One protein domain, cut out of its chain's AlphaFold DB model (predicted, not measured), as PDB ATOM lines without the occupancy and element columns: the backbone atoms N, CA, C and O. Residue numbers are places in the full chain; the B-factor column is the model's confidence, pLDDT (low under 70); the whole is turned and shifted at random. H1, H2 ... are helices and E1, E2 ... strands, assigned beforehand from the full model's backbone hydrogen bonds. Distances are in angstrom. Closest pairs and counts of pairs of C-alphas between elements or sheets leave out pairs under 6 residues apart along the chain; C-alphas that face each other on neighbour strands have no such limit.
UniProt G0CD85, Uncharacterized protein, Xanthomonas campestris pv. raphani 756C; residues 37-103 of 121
ATOM      1  N   ASP A  37     -21.877  17.003  26.426       96.44
ATOM      2  CA  ASP A  37     -21.672  17.913  25.290       96.44
ATOM      3  C   ASP A  37     -20.216  17.843  24.793       96.44
ATOM      4  O   ASP A  37     -19.362  18.674  25.129       96.44
ATOM      5  N   ALA A  38     -19.925  16.779  24.042       96.75
ATOM      6  CA  ALA A  38     -18.583  16.461  23.561       96.75
ATOM      7  C   ALA A  38     -18.429  16.479  22.034       96.75
ATOM      8  O   ALA A  38     -17.348  16.161  21.551       96.75
ATOM      9  N   LEU A  39     -19.466  16.809  21.259       95.75
ATOM     10  CA  LEU A  39     -19.335  16.859  19.801       95.75
ATOM     11  C   LEU A  39     -18.455  18.053  19.396       95.75
ATOM     12  O   LEU A  39     -18.686  19.182  19.828       95.75
ATOM     13  N   ASP A  40     -17.443  17.800  18.571       95.69
ATOM     14  CA  ASP A  40     -16.597  18.837  17.986       95.69
ATOM     15  C   ASP A  40     -17.226  19.310  16.674       95.69
ATOM     16  O   ASP A  40     -17.095  18.665  15.633       95.69
ATOM     17  N   GLU A  41     -17.935  20.437  16.721       94.75
ATOM     18  CA  GLU A  41     -18.644  20.991  15.560       94.75
ATOM     19  C   GLU A  41     -17.711  21.443  14.436       94.75
ATOM     20  O   GLU A  41     -18.140  21.521  13.290       94.75
ATOM     21  N   LEU A  42     -16.443  21.742  14.741       94.25
ATOM     22  CA  LEU A  42     -15.469  22.165  13.735       94.25
ATOM     23  C   LEU A  42     -14.861  20.966  13.004       94.25
ATOM     24  O   LEU A  42     -14.525  21.072  11.825       94.25
ATOM     25  N   ALA A  43     -14.703  19.842  13.704       94.44
ATOM     26  CA  ALA A  43     -14.177  18.601  13.142       94.44
ATOM     27  C   ALA A  43     -15.264  17.675  12.568       94.44
ATOM     28  O   ALA A  43     -14.937  16.689  11.905       94.44
ATOM     29  N   SER A  44     -16.542  17.966  12.819       93.50
ATOM     30  CA  SER A  44     -17.672  17.168  12.338       93.50
ATOM     31  C   SER A  44     -18.270  17.722  11.042       93.50
ATOM     32  O   SER A  44     -18.228  18.919  10.767       93.50
ATOM     33  N   GLN A  45     -18.873  16.838  10.251       93.06
ATOM     34  CA  GLN A  45     -19.672  17.169   9.075       93.06
ATOM     35  C   GLN A  45     -21.120  16.776   9.351       93.06
ATOM     36  O   GLN A  45     -21.478  15.611   9.250       93.06
ATOM     37  N   LEU A  46     -21.951  17.739   9.737       93.00
ATOM     38  CA  LEU A  46     -23.377  17.526   9.974       93.00
ATOM     39  C   LEU A  46     -24.153  18.825   9.771       93.00
ATOM     40  O   LEU A  46     -23.573  19.915   9.811       93.00
ATOM     41  N   PHE A  47     -25.467  18.717   9.597       94.06
ATOM     42  CA  PHE A  47     -26.337  19.883   9.616       94.06
ATOM     43  C   PHE A  47     -26.716  20.221  11.064       94.06
ATOM     44  O   PHE A  47     -27.233  19.389  11.809       94.06
ATOM     45  N   VAL A  48     -26.426  21.458  11.473       95.94
ATOM     46  CA  VAL A  48     -26.836  21.999  12.773       95.94
ATOM     47  C   VAL A  48     -28.051  22.883  12.541       95.94
ATOM     48  O   VAL A  48     -27.931  23.997  12.029       95.94
ATOM     49  N   ASP A  49     -29.222  22.374  12.905       95.88
ATOM     50  CA  ASP A  49     -30.474  23.095  12.749       95.88
ATOM     51  C   ASP A  49     -30.672  24.073  13.910       95.88
ATOM     52  O   ASP A  49     -30.658  23.699  15.084       95.88
ATOM     53  N   THR A  50     -30.863  25.345  13.574       96.56
ATOM     54  CA  THR A  50     -31.190  26.429  14.510       96.56
ATOM     55  C   THR A  50     -32.449  27.186  14.077       96.56
ATOM     56  O   THR A  50     -32.655  28.331  14.481       96.56
ATOM     57  N   THR A  51     -33.245  26.613  13.172       96.25
ATOM     58  CA  THR A  51     -34.406  27.277  12.559       96.25
ATOM     59  C   THR A  51     -35.649  27.239  13.448       96.25
ATOM     60  O   THR A  51     -36.504  28.121  13.349       96.25
ATOM     61  N   GLU A  52     -35.716  26.274  14.364       94.25
ATOM     62  CA  GLU A  52     -36.782  26.106  15.350       94.25
ATOM     63  C   GLU A  52     -36.304  26.430  16.778       94.25
ATOM     64  O   GLU A  52     -35.103  26.398  17.068       94.25
ATOM     65  N   PRO A  53     -37.223  26.732  17.719       94.19
ATOM     66  CA  PRO A  53     -36.887  26.973  19.121       94.19
ATOM     67  C   PRO A  53     -36.591  25.659  19.867       94.19
ATOM     68  O   PRO A  53     -37.314  25.269  20.785       94.19
ATOM     69  N   PHE A  54     -35.525  24.963  19.472       94.19
ATOM     70  CA  PHE A  54     -35.074  23.738  20.130       94.19
ATOM     71  C   PHE A  54     -34.736  23.986  21.608       94.19
ATOM     72  O   PHE A  54     -34.248  25.056  21.972       94.19
ATOM     73  N   ILE A  55     -34.939  22.969  22.458       89.75
ATOM     74  CA  ILE A  55     -34.762  23.048  23.926       89.75
ATOM     75  C   ILE A  55     -33.397  23.641  24.311       89.75
ATOM     76  O   ILE A  55     -33.319  24.458  25.224       89.75
ATOM     77  N   ASN A  56     -32.342  23.269  23.579       93.50
ATOM     78  CA  ASN A  56     -30.975  23.744  23.803       93.50
ATOM     79  C   ASN A  56     -30.473  24.671  22.677       93.50
ATOM     80  O   ASN A  56     -29.273  24.796  22.453       93.50
ATOM     81  N   GLY A  57     -31.389  25.310  21.942       96.25
ATOM     82  CA  GLY A  57     -31.097  26.300  20.899       96.25
ATOM     83  C   GLY A  57     -30.632  25.740  19.551       96.25
ATOM     84  O   GLY A  57     -30.564  26.498  18.588       96.25
ATOM     85  N   LYS A  58     -30.332  24.439  19.465       96.12
ATOM     86  CA  LYS A  58     -29.972  23.753  18.220       96.12
ATOM     87  C   LYS A  58     -30.333  22.270  18.246       96.12
ATOM     88  O   LYS A  58     -30.543  21.704  19.326       96.12
ATOM     89  N   PHE A  59     -30.329  21.656  17.070       96.50
ATOM     90  CA  PHE A  59     -30.461  20.219  16.863       96.50
ATOM     91  C   PHE A  59     -29.373  19.706  15.908       96.50
ATOM     92  O   PHE A  59     -29.057  20.348  14.909       96.50
ATOM     93  N   TYR A  60     -28.781  18.558  16.230       95.62
ATOM     94  CA  TYR A  60     -27.843  17.845  15.368       95.62
ATOM     95  C   TYR A  60     -28.614  16.881  14.479       95.62
ATOM     96  O   TYR A  60     -29.046  15.814  14.927       95.62
ATOM     97  N   ASP A  61     -28.768  17.269  13.217       92.81
ATOM     98  CA  ASP A  61     -29.309  16.401  12.187       92.81
ATOM     99  C   ASP A  61     -28.197  15.474  11.689       92.81
ATOM    100  O   ASP A  61     -27.208  15.906  11.091       92.81
ATOM    101  N   LEU A  62     -28.352  14.191  12.009       91.44
ATOM    102  CA  LEU A  62     -27.419  13.144  11.608       91.44
ATOM    103  C   LEU A  62     -27.785  12.532  10.250       91.44
ATOM    104  O   LEU A  62     -27.066  11.665   9.771       91.44
ATOM    105  N   SER A  63     -28.896  12.940   9.635       87.75
ATOM    106  CA  SER A  63     -29.311  12.400   8.346       87.75
ATOM    107  C   SER A  63     -28.438  12.914   7.196       87.75
ATOM    108  O   SER A  63     -27.829  13.983   7.260       87.75
ATOM    109  N   GLY A  64     -28.395  12.145   6.106       85.00
ATOM    110  CA  GLY A  64     -27.752  12.578   4.865       85.00
ATOM    111  C   GLY A  64     -26.230  12.419   4.835       85.00
ATOM    112  O   GLY A  64     -25.575  13.188   4.132       85.00
ATOM    113  N   GLY A  65     -25.669  11.426   5.537       83.75
ATOM    114  CA  GLY A  65     -24.232  11.148   5.518       83.75
ATOM    115  C   GLY A  65     -23.443  11.977   6.524       83.75
ATOM    116  O   GLY A  65     -22.340  12.433   6.209       83.75
ATOM    117  N   ALA A  66     -24.012  12.231   7.705       90.31
ATOM    118  CA  ALA A  66     -23.303  12.952   8.750       90.31
ATOM    119  C   ALA A  66     -22.080  12.156   9.231       90.31
ATOM    120  O   ALA A  66     -22.098  10.934   9.330       90.31
ATOM    121  N   SER A  67     -21.016  12.872   9.578       90.19
ATOM    122  CA  SER A  67     -19.801  12.316  10.162       90.19
ATOM    123  C   SER A  67     -19.453  13.106  11.412       90.19
ATOM    124  O   SER A  67     -19.179  14.305  11.352       90.19
ATOM    125  N   VAL A  68     -19.488  12.445  12.567       92.12
ATOM    126  CA  VAL A  68     -19.313  13.102  13.864       92.12
ATOM    127  C   VAL A  68     -17.951  12.795  14.469       92.12
ATOM    128  O   VAL A  68     -17.471  11.663  14.452       92.12
ATOM    129  N   THR A  69     -17.337  13.821  15.049       93.94
ATOM    130  CA  THR A  69     -16.106  13.717  15.828       93.94
ATOM    131  C   THR A  69     -16.388  14.184  17.249       93.94
ATOM    132  O   THR A  69     -17.016  15.220  17.456       93.94
ATOM    133  N   PHE A  70     -15.910  13.428  18.238       94.81
ATOM    134  CA  PHE A  70     -16.081  13.758  19.651       94.81
ATOM    135  C   PHE A  70     -14.752  14.117  20.318       94.81
ATOM    136  O   PHE A  70     -13.732  13.448  20.124       94.81
ATOM    137  N   ASP A  71     -14.788  15.146  21.159       96.00
ATOM    138  CA  ASP A  71     -13.694  15.552  22.030       96.00
ATOM    139  C   ASP A  71     -13.517  14.530  23.163       96.00
ATOM    140  O   ASP A  71     -14.281  14.474  24.132       96.00
ATOM    141  N   ARG A  72     -12.453  13.728  23.055       93.94
ATOM    142  CA  ARG A  72     -12.106  12.699  24.044       93.94
ATOM    143  C   ARG A  72     -11.828  13.261  25.436       93.94
ATOM    144  O   ARG A  72     -12.063  12.561  26.413       93.94
ATOM    145  N   GLN A  73     -11.339  14.498  25.553       95.50
ATOM    146  CA  GLN A  73     -11.101  15.095  26.869       95.50
ATOM    147  C   GLN A  73     -12.417  15.399  27.585       95.50
ATOM    148  O   GLN A  73     -12.496  15.233  28.799       95.50
ATOM    149  N   ARG A  74     -13.453  15.804  26.841       96.69
ATOM    150  CA  ARG A  74     -14.794  16.040  27.396       96.69
ATOM    151  C   ARG A  74     -15.527  14.750  27.742       96.69
ATOM    152  O   ARG A  74     -16.279  14.739  28.711       96.69
ATOM    153  N   LEU A  75     -15.315  13.687  26.964       96.19
ATOM    154  CA  LEU A  75     -15.895  12.370  27.245       96.19
ATOM    155  C   LEU A  75     -15.294  11.711  28.492       96.19
ATOM    156  O   LEU A  75     -16.010  11.029  29.223       96.19
ATOM    157  N   GLY A  76     -14.003  11.926  28.758       95.50
ATOM    158  CA  GLY A  76     -13.317  11.263  29.864       95.50
ATOM    159  C   GLY A  76     -13.365   9.742  29.701       95.50
ATOM    160  O   GLY A  76     -12.968   9.224  28.661       95.50
ATOM    161  N   ASP A  77     -13.879   9.050  30.719       95.56
ATOM    162  CA  ASP A  77     -14.001   7.585  30.742       95.56
ATOM    163  C   ASP A  77     -15.352   7.075  30.196       95.56
ATOM    164  O   ASP A  77     -15.656   5.889  30.307       95.56
ATOM    165  N   ALA A  78     -16.201   7.956  29.652       97.50
ATOM    166  CA  ALA A  78     -17.489   7.553  29.099       97.50
ATOM    167  C   ALA A  78     -17.311   6.809  27.768       97.50
ATOM    168  O   ALA A  78     -16.717   7.325  26.819       97.50
ATOM    169  N   HIS A  79     -17.898   5.620  27.687       97.06
ATOM    170  CA  HIS A  79     -17.949   4.793  26.488       97.06
ATOM    171  C   HIS A  79     -19.334   4.792  25.840       97.06
ATOM    172  O   HIS A  79     -19.429   4.446  24.664       97.06
ATOM    173  N   VAL A  80     -20.396   5.160  26.570       97.00
ATOM    174  CA  VAL A  80     -21.762   5.311  26.039       97.00
ATOM    175  C   VAL A  80     -22.387   6.604  26.548       97.00
ATOM    176  O   VAL A  80     -22.423   6.850  27.746       97.00
ATOM    177  N   PHE A  81     -22.913   7.440  25.657       97.56
ATOM    178  CA  PHE A  81     -23.458   8.740  26.047       97.56
ATOM    179  C   PHE A  81     -24.492   9.277  25.053       97.56
ATOM    180  O   PHE A  81     -24.557   8.877  23.891       97.56
ATOM    181  N   LYS A  82     -25.292  10.232  25.526       96.88
ATOM    182  CA  LYS A  82     -26.160  11.099  24.724       96.88
ATOM    183  C   LYS A  82     -25.536  12.485  24.605       96.88
ATOM    184  O   LYS A  82     -24.782  12.916  25.474       96.88
ATOM    185  N   THR A  83     -25.911  13.218  23.568       95.44
ATOM    186  CA  THR A  83     -25.661  14.664  23.454       95.44
ATOM    187  C   THR A  83     -26.958  15.431  23.735       95.44
ATOM    188  O   THR A  83     -28.035  14.914  23.444       95.44
ATOM    189  N   PRO A  84     -26.904  16.661  24.276       96.00
ATOM    190  CA  PRO A  84     -28.097  17.492  24.476       96.00
ATOM    191  C   PRO A  84     -28.837  17.903  23.190       96.00
ATOM    192  O   PRO A  84     -29.910  18.499  23.294       96.00
ATOM    193  N   TYR A  85     -28.278  17.648  22.002       96.75
ATOM    194  CA  TYR A  85     -28.781  18.207  20.743       96.75
ATOM    195  C   TYR A  85     -29.332  17.166  19.751       96.75
ATOM    196  O   TYR A  85     -29.709  17.543  18.652       96.75
ATOM    197  N   THR A  86     -29.414  15.875  20.091       94.25
ATOM    198  CA  THR A  86     -30.115  14.866  19.265       94.25
ATOM    199  C   THR A  86     -30.615  13.698  20.115       94.25
ATOM    200  O   THR A  86     -30.173  13.512  21.247       94.25
ATOM    201  N   GLY A  87     -31.552  12.911  19.580       92.06
ATOM    202  CA  GLY A  87     -32.082  11.709  20.233       92.06
ATOM    203  C   GLY A  87     -31.170  10.480  20.136       92.06
ATOM    204  O   GLY A  87     -31.498   9.442  20.705       92.06
ATOM    205  N   ALA A  88     -30.054  10.576  19.410       92.94
ATOM    206  CA  ALA A  88     -29.125   9.469  19.226       92.94
ATOM    207  C   ALA A  88     -28.310   9.155  20.494       92.94
ATOM    208  O   ALA A  88     -27.964  10.035  21.287       92.94
ATOM    209  N   VAL A  89     -27.966   7.876  20.636       95.12
ATOM    210  CA  VAL A  89     -26.999   7.367  21.612       95.12
ATOM    211  C   VAL A  89     -25.720   7.030  20.861       95.12
ATOM    212  O   VAL A  89     -25.766   6.375  19.822       95.12
ATOM    213  N   PHE A  90     -24.586   7.436  21.413       95.50
ATOM    214  CA  PHE A  90     -23.271   7.133  20.872       95.50
ATOM    215  C   PHE A  90     -22.555   6.145  21.777       95.50
ATOM    216  O   PHE A  90     -22.667   6.221  23.001       95.50
ATOM    217  N   CYS A  91     -21.795   5.237  21.173       95.62
ATOM    218  CA  CYS A  91     -20.850   4.405  21.892       95.62
ATOM    219  C   CYS A  91     -19.540   4.267  21.123       95.62
ATOM    220  O   CYS A  91     -19.525   4.332  19.894       95.62
ATOM    221  N   ASP A  92     -18.442   4.051  21.838       95.12
ATOM    222  CA  ASP A  92     -17.153   3.807  21.206       95.12
ATOM    223  C   ASP A  92     -16.920   2.320  20.875       95.12
ATOM    224  O   ASP A  92     -17.741   1.429  21.131       95.12
ATOM    225  N   ARG A  93     -15.755   2.040  20.280       93.62
ATOM    226  CA  ARG A  93     -15.381   0.680  19.893       93.62
ATOM    227  C   ARG A  93     -15.175  -0.245  21.096       93.62
ATOM    228  O   ARG A  93     -15.454  -1.434  20.973       93.62
ATOM    229  N   VAL A  94     -14.743   0.285  22.242       95.56
ATOM    230  CA  VAL A  94     -14.539  -0.502  23.469       95.56
ATOM    231  C   VAL A  94     -15.867  -1.086  23.933       95.56
ATOM    232  O   VAL A  94     -15.947  -2.281  24.226       95.56
ATOM    233  N   PHE A  95     -16.932  -0.279  23.933       95.50
ATOM    234  CA  PHE A  95     -18.264  -0.776  24.260       95.50
ATOM    235  C   PHE A  95     -18.778  -1.785  23.228       95.50
ATOM    236  O   PHE A  95     -19.237  -2.860  23.624       95.50
ATOM    237  N   LYS A  96     -18.656  -1.488  21.922       94.56
ATOM    238  CA  LYS A  96     -19.061  -2.419  20.850       94.56
ATOM    239  C   LYS A  96     -18.388  -3.784  21.013       94.56
ATOM    240  O   LYS A  96     -19.076  -4.801  21.047       94.56
ATOM    241  N   ASP A  97     -17.067  -3.805  21.179       94.56
ATOM    242  CA  ASP A  97     -16.300  -5.045  21.317       94.56
ATOM    243  C   ASP A  97     -16.696  -5.825  22.575       94.56
ATOM    244  O   ASP A  97     -16.808  -7.050  22.532       94.56
ATOM    245  N   ALA A  98     -16.964  -5.139  23.689       94.44
ATOM    246  CA  ALA A  98     -17.416  -5.793  24.912       94.44
ATOM    247  C   ALA A  98     -18.803  -6.435  24.768       94.44
ATOM    248  O   ALA A  98     -19.048  -7.500  25.338       94.44
ATOM    249  N   VAL A  99     -19.708  -5.809  24.014       92.56
ATOM    250  CA  VAL A  99     -21.036  -6.368  23.739       92.56
ATOM    251  C   VAL A  99     -20.949  -7.563  22.786       92.56
ATOM    252  O   VAL A  99     -21.542  -8.607  23.063       92.56
ATOM    253  N   THR A 100     -20.130  -7.472  21.735       92.31
ATOM    254  CA  THR A 100     -19.846  -8.613  20.850       92.31
ATOM    255  C   THR A 100     -19.213  -9.776  21.619       92.31
ATOM    256  O   THR A 100     -19.623 -10.923  21.456       92.31
ATOM    257  N   ALA A 101     -18.252  -9.506  22.508       93.12
ATOM    258  CA  ALA A 101     -17.615 -10.527  23.342       93.12
ATOM    259  C   ALA A 101     -18.585 -11.173  24.350       93.12
ATOM    260  O   ALA A 101     -18.389 -12.324  24.738       93.12
ATOM    261  N   ALA A 102     -19.641 -10.457  24.748       91.69
ATOM    262  CA  ALA A 102     -20.738 -10.996  25.549       91.69
ATOM    263  C   ALA A 102     -21.720 -11.863  24.734       91.69
ATOM    264  O   ALA A 102     -22.640 -12.438  25.312       91.69
ATOM    265  N   GLY A 103     -21.509 -11.988  23.419       91.38
ATOM    266  CA  GLY A 103     -22.277 -12.856  22.529       91.38
ATOM    267  C   GLY A 103     -23.495 -12.201  21.884       91.38
ATOM    268  O   GLY A 103     -24.289 -12.924  21.292       91.38
TER     269      GLY A 103
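What this domain is: This is residues 37 to 103 of the 121 residues of an uncharacterized protein of Xanthomonas campestris pv. raphani 756C (UniProt G0CD85). Mostly loops with little regular structure, this elongated model has two small strand hairpins, E3-E4 near its middle and E1-E2 towards one end, while residues 97 to 103, of which 97 to 101 belong to helix H2, stick out at the other. The 67 printed residues run E1, E2, H1, E3, E4, H2, with two antiparallel two-stranded sheets; the class is mixed, with 25 residues in named elements. It is only just loose, close to compact, with radius of gyration of the C-alphas 13.4 A and spans of 43 by 25 by 22 A.

Where its parts are: E3 is residues 80 to 82, E4 89 to 91, E1 47 to 49, from C-alpha 47 at (-26.337, 19.883, 9.616), and E2 59 to 61. H1 is residues 72 to 75; H2, 93 to 101, measures 11.9 A and ends at C-alpha 101, (-17.615, -10.527, 23.342).

How they stand to each other: In hairpin E3-E4, N 81 and O 90 are 2.9 A apart, within hydrogen-bond range. The closest C-alphas of E3 and H2, Val 80 and Phe 95, are 7.2 A apart. Hairpin E1-E2 is apart from E3 and E4; its N 49 and O 59 are 2.9 A apart, within range. H1 is apart from E1, E4 and H2. In H2 every O i to N i+4 pair is within range; H1 is too short for one, but its one O i to N i+3 pair is within range.

The domain as a whole: The farthest C-alphas, Thr 51 and Gly 103, are 43.1 A apart. The printed part has no cut, no link is long, and no printed residue is under 70 in pLDDT.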